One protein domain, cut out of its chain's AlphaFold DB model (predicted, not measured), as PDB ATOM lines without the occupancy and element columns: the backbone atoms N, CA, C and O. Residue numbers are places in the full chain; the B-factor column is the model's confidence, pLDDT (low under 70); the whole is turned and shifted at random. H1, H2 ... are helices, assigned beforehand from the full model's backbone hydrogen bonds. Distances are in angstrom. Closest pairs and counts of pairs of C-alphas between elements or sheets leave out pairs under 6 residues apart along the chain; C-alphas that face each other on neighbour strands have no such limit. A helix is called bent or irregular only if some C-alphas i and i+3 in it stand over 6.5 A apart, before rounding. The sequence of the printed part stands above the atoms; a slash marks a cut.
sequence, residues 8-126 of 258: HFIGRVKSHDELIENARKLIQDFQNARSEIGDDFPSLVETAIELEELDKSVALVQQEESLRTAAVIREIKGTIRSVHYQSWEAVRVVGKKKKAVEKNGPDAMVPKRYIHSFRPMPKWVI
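What this domain is: This is residues 8 to 126 of the 258 residues of an uncharacterized protein of Fusarium oxysporum (strain Fo5176) (UniProt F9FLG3). An elongated bundle of three long helices, H2, H3 and H4, runs up and down, with the kinked H4 the longest. After H4 the chain folds back through H5 and H6, and H6 packs on H3. The printed part has 119 residues, with six named helices in the order H1 to H6 and no named strand; the class is all helix. It is only just compact, close to loose, with a radius of gyration of the C-alphas of 15.8 A, and only just elongated, spanning 52 by 26 by 19 A.

Where its parts are: H4, residues 70 to 104, runs 50.5 A from C-alpha 70 at (86.338, 21.519, 103.485) to C-alpha 104 at (85.001, 40.701, 56.746), with a kink of 32 degrees near residue 88. H2, residues 16 to 37, and H3, residues 42 to 63, are each 31.9 A long. H1 is residues 8 to 11, H5 residues 112 to 118, and H6 residues 121 to 126, ending at C-alpha 126 at (99.363, 28.247, 88.189). H5 is only just irregular: C-alphas 113 and 116 are 6.6 A apart.

How they stand to each other: H4 touches H2 at a shallow tilt of 28 degrees, the same way; their closest C-alphas, of Ala 23 and Ile 80, are 5.0 A apart. H2 and H3 form a helical hairpin at 22 degrees, closest at the C-alphas of Gln 31 and Ala 48, 6.1 A. H3 touches H6, closest at the C-alphas of Thr 47 and Pro 122, 4.4 A. H4 and H5 form a helical hairpin, in which H4 touches H5 with residues 89 to 93 alone, closest at the C-alphas of Glu 89 and Ser 117, 7.4 A. H1 only just touches H2, with 3 pairs of C-alphas within 8 A, closest at Phe 9 and Asn 22, 6.8 A. Every O i to N i+4 pair is within hydrogen-bond range in H2, H3 and H6; in H4 29 of 31 are, and in H5 1 of 3, beside 3 of 4 O i to N i+3 pairs.

The domain as a whole: The C-alphas farthest apart, of Ser 66 and Asn 104, are 53.0 A apart. The printed part has no cut, and no link is long. Residues 8 to 12 of the model have pLDDT under 70.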
ATOM      1  N   HIS A   8      76.180  32.613  89.882       58.00
ATOM      2  CA  HIS A   8      75.238  31.571  89.457       58.00
ATOM      3  C   HIS A   8      75.847  30.164  89.491       58.00
ATOM      4  O   HIS A   8      75.114  29.218  89.765       58.00
ATOM      5  N   PHE A   9      77.160  30.034  89.273       61.25
ATOM      6  CA  PHE A   9      77.864  28.745  89.244       61.25
ATOM      7  C   PHE A   9      78.159  28.165  90.630       61.25
ATOM      8  O   PHE A   9      78.508  26.999  90.732       61.25
ATOM      9  N   ILE A  10      78.043  28.965  91.695       69.62
ATOM     10  CA  ILE A  10      78.312  28.517  93.072       69.62
ATOM     11  C   ILE A  10      77.058  28.627  93.939       69.62
ATOM     12  O   ILE A  10      76.746  27.711  94.687       69.62
ATOM     13  N   GLY A  11      76.311  29.731  93.841       59.31
ATOM     14  CA  GLY A  11      75.189  30.014  94.742       59.31
ATOM     15  C   GLY A  11      73.933  29.168  94.516       59.31
ATOM     16  O   GLY A  11      73.029  29.215  95.342       59.31
ATOM     17  N   ARG A  12      73.846  28.417  93.408       62.47
ATOM     18  CA  ARG A  12      72.714  27.520  93.091       62.47
ATOM     19  C   ARG A  12      73.040  26.037  93.231       62.47
ATOM     20  O   ARG A  12      72.163  25.212  92.987       62.47
ATOM     21  N   VAL A  13      74.283  25.722  93.570       71.81
ATOM     22  CA  VAL A  13      74.781  24.355  93.567       71.81
ATOM     23  C   VAL A  13      74.287  23.608  94.800       71.81
ATOM     24  O   VAL A  13      74.367  24.124  95.915       71.81
ATOM     25  N   LYS A  14      73.749  22.408  94.579       71.38
ATOM     26  CA  LYS A  14      73.113  21.567  95.597       71.38
ATOM     27  C   LYS A  14      74.043  20.492  96.159       71.38
ATOM     28  O   LYS A  14      73.741  19.957  97.221       71.38
ATOM     29  N   SER A  15      75.151  20.181  95.480       84.75
ATOM     30  CA  SER A  15      76.092  19.128  95.884       84.75
ATOM     31  C   SER A  15      77.553  19.464  95.562       84.75
ATOM     32  O   SER A  15      77.855  20.366  94.780       84.75
ATOM     33  N   HIS A  16      78.488  18.725  96.167       87.31
ATOM     34  CA  HIS A  16      79.908  18.831  95.823       87.31
ATOM     35  C   HIS A  16      80.199  18.345  94.396       87.31
ATOM     36  O   HIS A  16      81.018  18.963  93.722       87.31
ATOM     37  N   ASP A  17      79.488  17.324  93.908       89.38
ATOM     38  CA  ASP A  17      79.629  16.840  92.528       89.38
ATOM     39  C   ASP A  17      79.303  17.934  91.510       89.38
ATOM     40  O   ASP A  17      80.095  18.198  90.611       89.38
ATOM     41  N   GLU A  18      78.201  18.662  91.710       89.56
ATOM     42  CA  GLU A  18      77.824  19.784  90.847       89.56
ATOM     43  C   GLU A  18      78.877  20.912  90.871       89.56
ATOM     44  O   GLU A  18      79.087  21.584  89.859       89.56
ATOM     45  N   LEU A  19      79.565  21.154  92.000       91.50
ATOM     46  CA  LEU A  19      80.669  22.126  92.047       91.50
ATOM     47  C   LEU A  19      81.841  21.650  91.186       91.50
ATOM     48  O   LEU A  19      82.373  22.422  90.389       91.50
ATOM     49  N   ILE A  20      82.229  20.388  91.343       93.94
ATOM     50  CA  ILE A  20      83.352  19.786  90.623       93.94
ATOM     51  C   ILE A  20      83.055  19.775  89.118       93.94
ATOM     52  O   ILE A  20      83.857  20.285  88.335       93.94
ATOM     53  N   GLU A  21      81.872  19.317  88.706       93.19
ATOM     54  CA  GLU A  21      81.426  19.339  87.307       93.19
ATOM     55  C   GLU A  21      81.428  20.751  86.714       93.19
ATOM     56  O   GLU A  21      81.907  20.958  85.597       93.19
ATOM     57  N   ASN A  22      80.947  21.749  87.462       92.38
ATOM     58  CA  ASN A  22      80.979  23.141  87.015       92.38
ATOM     59  C   ASN A  22      82.410  23.662  86.836       92.38
ATOM     60  O   ASN A  22      82.665  24.416  85.895       92.38
ATOM     61  N   ALA A  23      83.345  23.275  87.709       93.81
ATOM     62  CA  ALA A  23      84.749  23.652  87.578       93.81
ATOM     63  C   ALA A  23      85.349  23.081  86.285       93.81
ATOM     64  O   ALA A  23      85.891  23.840  85.479       93.81
ATOM     65  N   ARG A  24      85.160  21.778  86.039       94.69
ATOM     66  CA  ARG A  24      85.625  21.100  84.816       94.69
ATOM     67  C   ARG A  24      84.994  21.682  83.557       94.69
ATOM     68  O   ARG A  24      85.679  21.957  82.575       94.69
ATOM     69  N   LYS A  25      83.689  21.962  83.594       92.88
ATOM     70  CA  LYS A  25      82.979  22.600  82.481       92.88
ATOM     71  C   LYS A  25      83.556  23.973  82.142       92.88
ATOM     72  O   LYS A  25      83.750  24.268  80.970       92.88
ATOM     73  N   LEU A  26      83.853  24.805  83.142       92.06
ATOM     74  CA  LEU A  26      84.460  26.118  82.909       92.06
ATOM     75  C   LEU A  26      85.866  26.010  82.310       92.06
ATOM     76  O   LEU A  26      86.219  26.821  81.454       92.06
ATOM     77  N   ILE A  27      86.650  25.013  82.733       94.12
ATOM     78  CA  ILE A  27      87.949  24.710  82.123       94.12
ATOM     79  C   ILE A  27      87.758  24.342  80.644       94.12
ATOM     80  O   ILE A  27      88.401  24.931  79.775       94.12
ATOM     81  N   GLN A  28      86.813  23.451  80.335       92.75
ATOM     82  CA  GLN A  28      86.513  23.063  78.956       92.75
ATOM     83  C   GLN A  28      86.001  24.239  78.107       92.75
ATOM     84  O   GLN A  28      86.397  24.392  76.951       92.75
ATOM     85  N   ASP A  29      85.153  25.103  78.666       90.56
ATOM     86  CA  ASP A  29      84.667  26.306  77.986       90.56
ATOM     87  C   ASP A  29      85.826  27.254  77.635       90.56
ATOM     88  O   ASP A  29      85.831  27.850  76.553       90.56
ATOM     89  N   PHE A  30      86.840  27.360  78.502       92.25
ATOM     90  CA  PHE A  30      88.063  28.095  78.186       92.25
ATOM     91  C   PHE A  30      88.847  27.439  77.044       92.25
ATOM     92  O   PHE A  30      89.255  28.146  76.121       92.25
ATOM     93  N   GLN A  31      89.019  26.112  77.056       91.94
ATOM     94  CA  GLN A  31      89.706  25.391  75.973       91.94
ATOM     95  C   GLN A  31      89.030  25.612  74.619       91.94
ATOM     96  O   GLN A  31      89.686  25.886  73.607       91.94
ATOM     97  N   ASN A  32      87.697  25.575  74.611       91.00
ATOM     98  CA  ASN A  32      86.894  25.856  73.429       91.00
ATOM     99  C   ASN A  32      87.100  27.306  72.966       91.00
ATOM    100  O   ASN A  32      87.335  27.554  71.784       91.00
ATOM    101  N   ALA A  33      87.088  28.269  73.896       90.00
ATOM    102  CA  ALA A  33      87.322  29.672  73.575       90.00
ATOM    103  C   ALA A  33      88.735  29.926  73.023       90.00
ATOM    104  O   ALA A  33      88.882  30.665  72.046       90.00
ATOM    105  N   ARG A  34      89.771  29.299  73.596       91.69
ATOM    106  CA  ARG A  34      91.145  29.366  73.078       91.69
ATOM    107  C   ARG A  34      91.225  28.794  71.668       91.69
ATOM    108  O   ARG A  34      91.787  29.449  70.795       91.69
ATOM    109  N   SER A  35      90.617  27.633  71.433       91.19
ATOM    110  CA  SER A  35      90.604  26.982  70.116       91.19
ATOM    111  C   SER A  35      89.902  27.841  69.061       91.19
ATOM    112  O   SER A  35      90.384  27.976  67.940       91.19
ATOM    113  N   GLU A  36      88.798  28.499  69.429       89.81
ATOM    114  CA  GLU A  36      88.110  29.443  68.545       89.81
ATOM    115  C   GLU A  36      88.944  30.698  68.247       89.81
ATOM    116  O   GLU A  36      88.853  31.243  67.146       89.81
ATOM    117  N   ILE A  37      89.752  31.186  69.192       89.62
ATOM    118  CA  ILE A  37      90.630  32.349  68.990       89.62
ATOM    119  C   ILE A  37      91.812  31.985  68.084       89.62
ATOM    120  O   ILE A  37      92.067  32.724  67.128       89.62
ATOM    121  N   GLY A  38      92.449  30.840  68.330       85.69
ATOM    122  CA  GLY A  38      93.674  30.385  67.672       85.69
ATOM    123  C   GLY A  38      94.939  30.682  68.485       85.69
ATOM    124  O   GLY A  38      94.881  31.192  69.606       85.69
ATOM    125  N   ASP A  39      96.095  30.388  67.889       89.69
ATOM    126  CA  ASP A  39      97.382  30.292  68.602       89.69
ATOM    127  C   ASP A  39      98.228  31.567  68.566       89.69
ATOM    128  O   ASP A  39      99.332  31.618  69.104       89.69
ATOM    129  N   ASP A  40      97.679  32.645  68.009       86.25
ATOM    130  CA  ASP A  40      98.349  33.946  67.885       86.25
ATOM    131  C   ASP A  40      98.623  34.637  69.237       86.25
ATOM    132  O   ASP A  40      99.261  35.695  69.289       86.25
ATOM    133  N   PHE A  41      98.125  34.070  70.341       90.38
ATOM    134  CA  PHE A  41      98.226  34.612  71.695       90.38
ATOM    135  C   PHE A  41      98.941  33.616  72.622       90.38
ATOM    136  O   PHE A  41      98.273  32.815  73.278       90.38
ATOM    137  N   PRO A  42     100.279  33.695  72.757       91.88
ATOM    138  CA  PRO A  42     101.063  32.729  73.531       91.88
ATOM    139  C   PRO A  42     100.585  32.551  74.975       91.88
ATOM    140  O   PRO A  42     100.465  31.429  75.445       91.88
ATOM    141  N   SER A  43     100.219  33.639  75.664       92.81
ATOM    142  CA  SER A  43      99.697  33.547  77.034       92.81
ATOM    143  C   SER A  43      98.377  32.778  77.117       92.81
ATOM    144  O   SER A  43      98.106  32.166  78.139       92.81
ATOM    145  N   LEU A  44      97.549  32.790  76.069       91.88
ATOM    146  CA  LEU A  44      96.309  32.013  76.039       91.88
ATOM    147  C   LEU A  44      96.603  30.516  75.862       91.88
ATOM    148  O   LEU A  44      95.949  29.695  76.495       91.88
ATOM    149  N   VAL A  45      97.613  30.182  75.049       93.62
ATOM    150  CA  VAL A  45      98.106  28.807  74.866       93.62
ATOM    151  C   VAL A  45      98.705  28.269  76.166       93.62
ATOM    152  O   VAL A  45      98.338  27.190  76.608       93.62
ATOM    153  N   GLU A  46      99.564  29.047  76.822       95.00
ATOM    154  CA  GLU A  46     100.151  28.692  78.120       95.00
ATOM    155  C   GLU A  46      99.065  28.498  79.190       95.00
ATOM    156  O   GLU A  46      99.057  27.500  79.900       95.00
ATOM    157  N   THR A  47      98.080  29.402  79.244       95.00
ATOM    158  CA  THR A  47      96.927  29.275  80.154       95.00
ATOM    159  C   THR A  47      96.135  27.994  79.889       95.00
ATOM    160  O   THR A  47      95.691  27.356  80.836       95.00
ATOM    161  N   ALA A  48      95.946  27.615  78.622       94.69
ATOM    162  CA  ALA A  48      95.252  26.385  78.256       94.69
ATOM    163  C   ALA A  48      95.998  25.138  78.758       94.69
ATOM    164  O   ALA A  48      95.365  24.267  79.341       94.69
ATOM    165  N   ILE A  49      97.322  25.082  78.606       95.50
ATOM    166  CA  ILE A  49      98.138  23.966  79.114       95.50
ATOM    167  C   ILE A  49      98.016  23.865  80.641       95.50
ATOM    168  O   ILE A  49      97.713  22.804  81.177       95.50
ATOM    169  N   GLU A  50      98.166  24.983  81.352       95.38
ATOM    170  CA  GLU A  50      98.057  24.989  82.819       95.38
ATOM    171  C   GLU A  50      96.648  24.615  83.309       95.38
ATOM    172  O   GLU A  50      96.487  24.019  84.375       95.38
ATOM    173  N   LEU A  51      95.605  24.939  82.537       95.69
ATOM    174  CA  LEU A  51      94.235  24.543  82.860       95.69
ATOM    175  C   LEU A  51      93.986  23.049  82.634       95.69
ATOM    176  O   LEU A  51      93.151  22.487  83.337       95.69
ATOM    177  N   GLU A  52      94.687  22.401  81.698       95.81
ATOM    178  CA  GLU A  52      94.648  20.939  81.558       95.81
ATOM    179  C   GLU A  52      95.258  20.260  82.786       95.81
ATOM    180  O   GLU A  52      94.669  19.323  83.320       95.81
ATOM    181  N   GLU A  53      96.386  20.767  83.290       95.50
ATOM    182  CA  GLU A  53      96.981  20.261  84.532       95.50
ATOM    183  C   GLU A  53      96.055  20.486  85.738       95.50
ATOM    184  O   GLU A  53      95.850  19.574  86.534       95.50
ATOM    185  N   LEU A  54      95.417  21.657  85.837       96.50
ATOM    186  CA  LEU A  54      94.401  21.914  86.860       96.50
ATOM    187  C   LEU A  54      93.200  20.955  86.750       96.50
ATOM    188  O   LEU A  54      92.685  20.512  87.778       96.50
ATOM    189  N   ASP A  55      92.738  20.628  85.536       97.31
ATOM    190  CA  ASP A  55      91.623  19.688  85.343       97.31
ATOM    191  C   ASP A  55      91.969  18.288  85.851       97.31
ATOM    192  O   ASP A  55      91.089  17.624  86.391       97.31
ATOM    193  N   LYS A  56      93.236  17.854  85.772       97.62
ATOM    194  CA  LYS A  56      93.665  16.575  86.364       97.62
ATOM    195  C   LYS A  56      93.480  16.569  87.883       97.62
ATOM    196  O   LYS A  56      92.907  15.618  88.413       97.62
ATOM    197  N   SER A  57      93.869  17.641  88.576       97.69
ATOM    198  CA  SER A  57      93.647  17.779  90.024       97.69
ATOM    199  C   SER A  57      92.154  17.797  90.373       97.69
ATOM    200  O   SER A  57      91.719  17.137  91.315       97.69
ATOM    201  N   VAL A  58      91.332  18.501  89.584       97.81
ATOM    202  CA  VAL A  58      89.868  18.511  89.765       97.81
ATOM    203  C   VAL A  58      89.261  17.127  89.495       97.81
ATOM    204  O   VAL A  58      88.367  16.694  90.223       97.81
ATOM    205  N   ALA A  59      89.749  16.412  88.481       97.62
ATOM    206  CA  ALA A  59      89.314  15.064  88.136       97.62
ATOM    207  C   ALA A  59      89.633  14.059  89.246       97.62
ATOM    208  O   ALA A  59      88.788  13.221  89.554       97.62
ATOM    209  N   LEU A  60      90.799  14.177  89.886       97.69
ATOM    210  CA  LEU A  60      91.162  13.356  91.038       97.69
ATOM    211  C   LEU A  60      90.149  13.532  92.183       97.69
ATOM    212  O   LEU A  60      89.631  12.551  92.705       97.69
ATOM    213  N   VAL A  61      89.775  14.774  92.515       97.44
ATOM    214  CA  VAL A  61      88.743  15.062  93.536       97.44
ATOM    215  C   VAL A  61      87.361  14.533  93.128       97.44
ATOM    216  O   VAL A  61      86.558  14.136  93.977       97.44
ATOM    217  N   GLN A  62      87.064  14.521  91.826       96.50
ATOM    218  CA  GLN A  62      85.831  13.927  91.312       96.50
ATOM    219  C   GLN A  62      85.793  12.418  91.562       96.50
ATOM    220  O   GLN A  62      84.768  11.911  92.015       96.50
ATOM    221  N   GLN A  63      86.897  11.729  91.267       96.50
ATOM    222  CA  GLN A  63      87.033  10.275  91.367       96.50
ATOM    223  C   GLN A  63      87.124   9.796  92.819       96.50
ATOM    224  O   GLN A  63      86.619   8.725  93.141       96.50
ATOM    225  N   GLU A  64      87.726  10.596  93.698       96.50
ATOM    226  CA  GLU A  64      88.063  10.185  95.056       96.50
ATOM    227  C   GLU A  64      87.318  11.013  96.109       96.50
ATOM    228  O   GLU A  64      87.747  12.092  96.525       96.50
ATOM    229  N   GLU A  65      86.201  10.479  96.610       93.38
ATOM    230  CA  GLU A  65      85.358  11.178  97.593       93.38
ATOM    231  C   GLU A  65      86.081  11.517  98.898       93.38
ATOM    232  O   GLU A  65      85.781  12.527  99.534       93.38
ATOM    233  N   SER A  66      87.071  10.710  99.280       92.94
ATOM    234  CA  SER A  66      87.857  10.949 100.492       92.94
ATOM    235  C   SER A  66      88.728  12.211 100.422       92.94
ATOM    236  O   SER A  66      89.146  12.706 101.465       92.94
ATOM    237  N   LEU A  67      88.923  12.796  99.235       96.00
ATOM    238  CA  LEU A  67      89.581  14.096  99.063       96.00
ATOM    239  C   LEU A  67      88.623  15.287  99.188       96.00
ATOM    240  O   LEU A  67      89.070  16.430  99.170       96.00
ATOM    241  N   ARG A  68      87.309  15.072  99.322       95.06
ATOM    242  CA  ARG A  68      86.292  16.141  99.361       95.06
ATOM    243  C   ARG A  68      86.207  16.798 100.745       95.06
ATOM    244  O   ARG A  68      85.148  16.857 101.373       95.06
ATOM    245  N   THR A  69      87.345  17.285 101.224       95.12
ATOM    246  CA  THR A  69      87.503  18.000 102.494       95.12
ATOM    247  C   THR A  69      87.001  19.440 102.383       95.12
ATOM    248  O   THR A  69      86.803  19.956 101.278       95.12
ATOM    249  N   ALA A  70      86.796  20.128 103.509       93.31
ATOM    250  CA  ALA A  70      86.338  21.519 103.485       93.31
ATOM    251  C   ALA A  70      87.308  22.435 102.715       93.31
ATOM    252  O   ALA A  70      86.868  23.267 101.916       93.31
ATOM    253  N   ALA A  71      88.618  22.252 102.901       94.12
ATOM    254  CA  ALA A  71      89.664  22.998 102.212       94.12
ATOM    255  C   ALA A  71      89.662  22.724 100.704       94.12
ATOM    256  O   ALA A  71      89.682  23.672  99.919       94.12
ATOM    257  N   VAL A  72      89.552  21.460 100.282       95.88
ATOM    258  CA  VAL A  72      89.487  21.109  98.855       95.88
ATOM    259  C   VAL A  72      88.232  21.696  98.212       95.88
ATOM    260  O   VAL A  72      88.319  22.367  97.185       95.88
ATOM    261  N   ILE A  73      87.060  21.550  98.840       94.88
ATOM    262  CA  ILE A  73      85.806  22.131  98.332       94.88
ATOM    263  C   ILE A  73      85.885  23.662  98.249       94.88
ATOM    264  O   ILE A  73      85.376  24.272  97.300       94.88
ATOM    265  N   ARG A  74      86.536  24.306  99.219       92.62
ATOM    266  CA  ARG A  74      86.795  25.747  99.206       92.62
ATOM    267  C   ARG A  74      87.672  26.153  98.021       92.62
ATOM    268  O   ARG A  74      87.320  27.111  97.327       92.62
ATOM    269  N   GLU A  75      88.751  25.428  97.744       94.75
ATOM    270  CA  GLU A  75      89.611  25.715  96.591       94.75
ATOM    271  C   GLU A  75      88.914  25.398  95.255       94.75
ATOM    272  O   GLU A  75      89.016  26.210  94.341       94.75
ATOM    273  N   ILE A  76      88.069  24.360  95.152       95.31
ATOM    274  CA  ILE A  76      87.209  24.124  93.969       95.31
ATOM    275  C   ILE A  76      86.290  25.327  93.699       95.31
ATOM    276  O   ILE A  76      86.186  25.803  92.563       95.31
ATOM    277  N   LYS A  77      85.663  25.901  94.735       92.75
ATOM    278  CA  LYS A  77      84.890  27.152  94.589       92.75
ATOM    279  C   LYS A  77      85.785  28.307  94.122       92.75
ATOM    280  O   LYS A  77      85.349  29.138  93.321       92.75
ATOM    281  N   GLY A  78      87.020  28.380  94.617       90.50
ATOM    282  CA  GLY A  78      88.039  29.332  94.170       90.50
ATOM    283  C   GLY A  78      88.384  29.180  92.687       90.50
ATOM    284  O   GLY A  78      88.407  30.186  91.967       90.50
ATOM    285  N   THR A  79      88.551  27.943  92.221       91.81
ATOM    286  CA  THR A  79      88.755  27.575  90.818       91.81
ATOM    287  C   THR A  79      87.603  28.062  89.958       91.81
ATOM    288  O   THR A  79      87.835  28.852  89.048       91.81
ATOM    289  N   ILE A  80      86.352  27.725  90.293       91.06
ATOM    290  CA  ILE A  80      85.164  28.187  89.552       91.06
ATOM    291  C   ILE A  80      85.158  29.712  89.412       91.06
ATOM    292  O   ILE A  80      85.015  30.238  88.306       91.06
ATOM    293  N   ARG A  81      85.328  30.450  90.522       89.25
ATOM    294  CA  ARG A  81      85.314  31.926  90.498       89.25
ATOM    295  C   ARG A  81      86.381  32.472  89.571       89.25
ATOM    296  O   ARG A  81      86.124  33.424  88.832       89.25
ATOM    297  N   SER A  82      87.567  31.893  89.647       88.12
ATOM    298  CA  SER A  82      88.731  32.479  89.025       88.12
ATOM    299  C   SER A  82      88.856  32.074  87.555       88.12
ATOM    300  O   SER A  82      89.054  32.962  86.728       88.12
ATOM    301  N   VAL A  83      88.572  30.810  87.201       89.56
ATOM    302  CA  VAL A  83      88.419  30.373  85.802       89.56
ATOM    303  C   VAL A  83      87.337  31.215  85.145       89.56
ATOM    304  O   VAL A  83      87.594  31.823  84.114       89.56
ATOM    305  N   HIS A  84      86.158  31.354  85.759       87.56
ATOM    306  CA  HIS A  84      85.084  32.172  85.197       87.56
ATOM    307  C   HIS A  84      85.521  33.627  84.964       87.56
ATOM    308  O   HIS A  84      85.269  34.194  83.900       87.56
ATOM    309  N   TYR A  85      86.136  34.266  85.965       84.88
ATOM    310  CA  TYR A  85      86.539  35.671  85.873       84.88
ATOM    311  C   TYR A  85      87.574  35.902  84.769       84.88
ATOM    312  O   TYR A  85      87.434  36.844  83.991       84.88
ATOM    313  N   GLN A  86      88.579  35.034  84.670       82.06
ATOM    314  CA  GLN A  86      89.632  35.173  83.668       82.06
ATOM    315  C   GLN A  86      89.137  34.762  82.271       82.06
ATOM    316  O   GLN A  86      89.415  35.442  81.286       82.06
ATOM    317  N   SER A  87      88.302  33.724  82.177       82.38
ATOM    318  CA  SER A  87      87.755  33.228  80.902       82.38
ATOM    319  C   SER A  87      86.796  34.205  80.228       82.38
ATOM    320  O   SER A  87      86.622  34.153  79.010       82.38
ATOM    321  N   TRP A  88      86.196  35.131  80.986       84.38
ATOM    322  CA  TRP A  88      85.301  36.156  80.443       84.38
ATOM    323  C   TRP A  88      85.923  36.918  79.268       84.38
ATOM    324  O   TRP A  88      85.253  37.180  78.266       84.38
ATOM    325  N   GLU A  89      87.210  37.262  79.359       85.56
ATOM    326  CA  GLU A  89      87.870  38.016  78.296       85.56
ATOM    327  C   GLU A  89      88.072  37.167  77.037       85.56
ATOM    328  O   GLU A  89      87.824  37.658  75.935       85.56
ATOM    329  N   ALA A  90      88.433  35.887  77.182       87.44
ATOM    330  CA  ALA A  90      88.548  34.959  76.057       87.44
ATOM    331  C   ALA A  90      87.199  34.810  75.330       87.44
ATOM    332  O   ALA A  90      87.109  35.013  74.121       87.44
ATOM    333  N   VAL A  91      86.109  34.606  76.071       86.81
ATOM    334  CA  VAL A  91      84.747  34.506  75.513       86.81
ATOM    335  C   VAL A  91      84.317  35.803  74.825       86.81
ATOM    336  O   VAL A  91      83.700  35.795  73.754       86.81
ATOM    337  N   ARG A  92      84.671  36.957  75.400       87.25
ATOM    338  CA  ARG A  92      84.404  38.258  74.781       87.25
ATOM    339  C   ARG A  92      85.156  38.415  73.461       87.25
ATOM    340  O   ARG A  92      84.604  38.970  72.508       87.25
ATOM    341  N   VAL A  93      86.405  37.958  73.399       89.56
ATOM    342  CA  VAL A  93      87.226  37.996  72.184       89.56
ATOM    343  C   VAL A  93      86.684  37.040  71.122       89.56
ATOM    344  O   VAL A  93      86.554  37.462  69.972       89.56
ATOM    345  N   VAL A  94      86.248  35.839  71.503       90.00
ATOM    346  CA  VAL A  94      85.516  34.908  70.629       90.00
ATOM    347  C   VAL A  94      84.320  35.591  69.962       90.00
ATOM    348  O   VAL A  94      84.199  35.595  68.737       90.00
ATOM    349  N   GLY A  95      83.462  36.257  70.744       88.69
ATOM    350  CA  GLY A  95      82.301  36.966  70.198       88.69
ATOM    351  C   GLY A  95      82.675  38.088  69.221       88.69
ATOM    352  O   GLY A  95      81.957  38.343  68.255       88.69
ATOM    353  N   LYS A  96      83.818  38.755  69.434       88.00
ATOM    354  CA  LYS A  96      84.340  39.768  68.503       88.00
ATOM    355  C   LYS A  96      84.914  39.146  67.234       88.00
ATOM    356  O   LYS A  96      84.713  39.725  66.169       88.00
ATOM    357  N   LYS A  97      85.582  37.992  67.335       88.50
ATOM    358  CA  LYS A  97      86.058  37.227  66.177       88.50
ATOM    359  C   LYS A  97      84.881  36.812  65.298       88.50
ATOM    360  O   LYS A  97      84.889  37.135  64.120       88.50
ATOM    361  N   LYS A  98      83.826  36.231  65.885       89.69
ATOM    362  CA  LYS A  98      82.598  35.837  65.166       89.69
ATOM    363  C   LYS A  98      81.997  36.998  64.366       89.69
ATOM    364  O   LYS A  98      81.833  36.886  63.158       89.69
ATOM    365  N   LYS A  99      81.810  38.161  64.999       89.50
ATOM    366  CA  LYS A  99      81.320  39.376  64.314       89.50
ATOM    367  C   LYS A  99      82.255  39.880  63.210       89.50
ATOM    368  O   LYS A  99      81.797  40.431  62.214       89.50
ATOM    369  N   ALA A 100      83.568  39.761  63.405       87.94
ATOM    370  CA  ALA A 100      84.543  40.161  62.397       87.94
ATOM    371  C   ALA A 100      84.519  39.208  61.196       87.94
ATOM    372  O   ALA A 100      84.587  39.687  60.069       87.94
ATOM    373  N   VAL A 101      84.359  37.904  61.434       89.25
ATOM    374  CA  VAL A 101      84.214  36.882  60.391       89.25
ATOM    375  C   VAL A 101      82.940  37.099  59.578       89.25
ATOM    376  O   VAL A 101      82.991  37.110  58.353       89.25
ATOM    377  N   GLU A 102      81.813  37.371  60.242       90.62
ATOM    378  CA  GLU A 102      80.542  37.696  59.576       90.62
ATOM    379  C   GLU A 102      80.653  38.928  58.663       90.62
ATOM    380  O   GLU A 102      80.047  38.966  57.596       90.62
ATOM    381  N   LYS A 103      81.425  39.945  59.072       91.94
ATOM    382  CA  LYS A 103      81.549  41.210  58.333       91.94
ATOM    383  C   LYS A 103      82.632  41.192  57.252       91.94
ATOM    384  O   LYS A 103      82.450  41.806  56.206       91.94
ATOM    385  N   ASN A 104      83.773  40.567  57.535       90.81
ATOM    386  CA  ASN A 104      85.001  40.701  56.746       90.81
ATOM    387  C   ASN A 104      85.464  39.378  56.108       90.81
ATOM    388  O   ASN A 104      86.497  39.370  55.446       90.81
ATOM    389  N   GLY A 105      84.725  38.280  56.294       90.25
ATOM    390  CA  GLY A 105      85.065  36.959  55.762       90.25
ATOM    391  C   GLY A 105      85.867  36.073  56.731       90.25
ATOM    392  O   GLY A 105      86.270  36.521  57.805       90.25
ATOM    393  N   PRO A 106      86.097  34.796  56.368       86.31
ATOM    394  CA  PRO A 106      86.667  33.769  57.253       86.31
ATOM    395  C   PRO A 106      88.076  34.083  57.773       86.31
ATOM    396  O   PRO A 106      88.411  33.680  58.884       86.31
ATOM    397  N   ASP A 107      88.862  34.866  57.033       85.88
ATOM    398  CA  ASP A 107      90.249  35.207  57.382       85.88
ATOM    399  C   ASP A 107      90.361  36.371  58.385       85.88
ATOM    400  O   ASP A 107      91.453  36.867  58.680       85.88
ATOM    401  N   ALA A 108      89.233  36.849  58.923       84.88
ATOM    402  CA  ALA A 108      89.219  37.938  59.887       84.88
ATOM    403  C   ALA A 108      89.952  37.551  61.185       84.88
ATOM    404  O   ALA A 108      89.462  36.782  62.016       84.88
ATOM    405  N   MET A 109      91.127  38.148  61.392       84.00
ATOM    406  CA  MET A 109      91.944  37.898  62.575       84.00
ATOM    407  C   MET A 109      91.457  38.664  63.807       84.00
ATOM    408  O   MET A 109      90.876  39.753  63.736       84.00
ATOM    409  N   VAL A 110      91.780  38.119  64.979       85.31
ATOM    410  CA  VAL A 110      91.598  38.820  66.246       85.31
ATOM    411  C   VAL A 110      92.644  39.940  66.367       85.31
ATOM    412  O   VAL A 110      93.838  39.689  66.210       85.31
ATOM    413  N   PRO A 111      92.248  41.183  66.704       84.75
ATOM    414  CA  PRO A 111      93.197  42.274  66.903       84.75
ATOM    415  C   PRO A 111      94.280  41.959  67.951       84.75
ATOM    416  O   PRO A 111      93.967  41.706  69.114       84.75
ATOM    417  N   LYS A 112      95.563  42.106  67.586       85.25
ATOM    418  CA  LYS A 112      96.719  41.839  68.475       85.25
ATOM    419  C   LYS A 112      96.733  42.648  69.778       85.25
ATOM    420  O   LYS A 112      97.394  42.262  70.734       85.25
ATOM    421  N   ARG A 113      95.957  43.734  69.881       86.69
ATOM    422  CA  ARG A 113      95.808  44.511  71.127       86.69
ATOM    423  C   ARG A 113      95.337  43.678  72.331       86.69
ATOM    424  O   ARG A 113      95.588  44.083  73.460       86.69
ATOM    425  N   TYR A 114      94.682  42.531  72.111       85.88
ATOM    426  CA  TYR A 114      94.263  41.632  73.196       85.88
ATOM    427  C   TYR A 114      95.411  40.825  73.818       85.88
ATOM    428  O   TYR A 114      95.212  40.238  74.877       85.88
ATOM    429  N   ILE A 115      96.626  40.849  73.248       84.75
ATOM    430  CA  ILE A 115      97.807  40.194  73.841       84.75
ATOM    431  C   ILE A 115      97.999  40.627  75.301       84.75
ATOM    432  O   ILE A 115      98.235  39.799  76.179       84.75
ATOM    433  N   HIS A 116      97.835  41.919  75.594       87.44
ATOM    434  CA  HIS A 116      97.978  42.431  76.958       87.44
ATOM    435  C   HIS A 116      96.861  41.975  77.901       87.44
ATOM    436  O   HIS A 116      97.087  41.896  79.105       87.44
ATOM    437  N   SER A 117      95.681  41.655  77.367       86.75
ATOM    438  CA  SER A 117      94.541  41.179  78.150       86.75
ATOM    439  C   SER A 117      94.734  39.742  78.642       86.75
ATOM    440  O   SER A 117      94.274  39.416  79.729       86.75
ATOM    441  N   PHE A 118      95.454  38.908  77.884       90.12
ATOM    442  CA  PHE A 118      95.725  37.509  78.246       90.12
ATOM    443  C   PHE A 118      97.011  37.317  79.053       90.12
ATOM    444  O   PHE A 118      97.167  36.313  79.741       90.12
ATOM    445  N   ARG A 119      97.917  38.303  79.037       89.88
ATOM    446  CA  ARG A 119      99.208  38.253  79.741       89.88
ATOM    447  C   ARG A 119      99.154  37.814  81.220       89.88
ATOM    448  O   ARG A 119     100.080  37.122  81.636       89.88
ATOM    449  N   PRO A 120      98.168  38.209  82.052       89.75
ATOM    450  CA  PRO A 120      98.147  37.797  83.458       89.75
ATOM    451  C   PRO A 120      97.590  36.384  83.692       89.75
ATOM    452  O   PRO A 120      97.731  35.878  84.804       89.75
ATOM    453  N   MET A 121      96.952  35.764  82.694       91.38
ATOM    454  CA  MET A 121      96.190  34.525  82.875       91.38
ATOM    455  C   MET A 121      97.040  33.317  83.298       91.38
ATOM    456  O   MET A 121      96.634  32.681  84.271       91.38
ATOM    457  N   PRO A 122      98.227  33.041  82.713       93.12
ATOM    458  CA  PRO A 122      99.012  31.861  83.094       93.12
ATOM    459  C   PRO A 122      99.367  31.847  84.580       93.12
ATOM    460  O   PRO A 122      99.086  30.896  85.301       93.12
ATOM    461  N   LYS A 123      99.874  32.979  85.087       92.06
ATOM    462  CA  LYS A 123     100.241  33.138  86.504       92.06
ATOM    463  C   LYS A 123      99.065  32.925  87.446       92.06
ATOM    464  O   LYS A 123      99.257  32.524  88.591       92.06
ATOM    465  N   TRP A 124      97.865  33.287  87.003       90.88
ATOM    466  CA  TRP A 124      96.672  33.064  87.794       90.88
ATOM    467  C   TRP A 124      96.317  31.567  87.845       90.88
ATOM    468  O   TRP A 124      96.055  31.077  88.941       90.88
ATOM    469  N   VAL A 125      96.346  30.858  86.709       93.50
ATOM    470  CA  VAL A 125      96.036  29.417  86.671       93.50
ATOM    471  C   VAL A 125      97.002  28.643  87.549       93.50
ATOM    472  O   VAL A 125      96.543  27.898  88.405       93.50
ATOM    473  N   ILE A 126      98.309  28.892  87.395       93.62
ATOM    474  CA  ILE A 126      99.363  28.247  88.189       93.62
ATOM    475  C   ILE A 126      99.060  28.401  89.679       93.62
ATOM    476  O   ILE A 126      98.981  27.424  90.409       93.62
TER     477      ILE A 126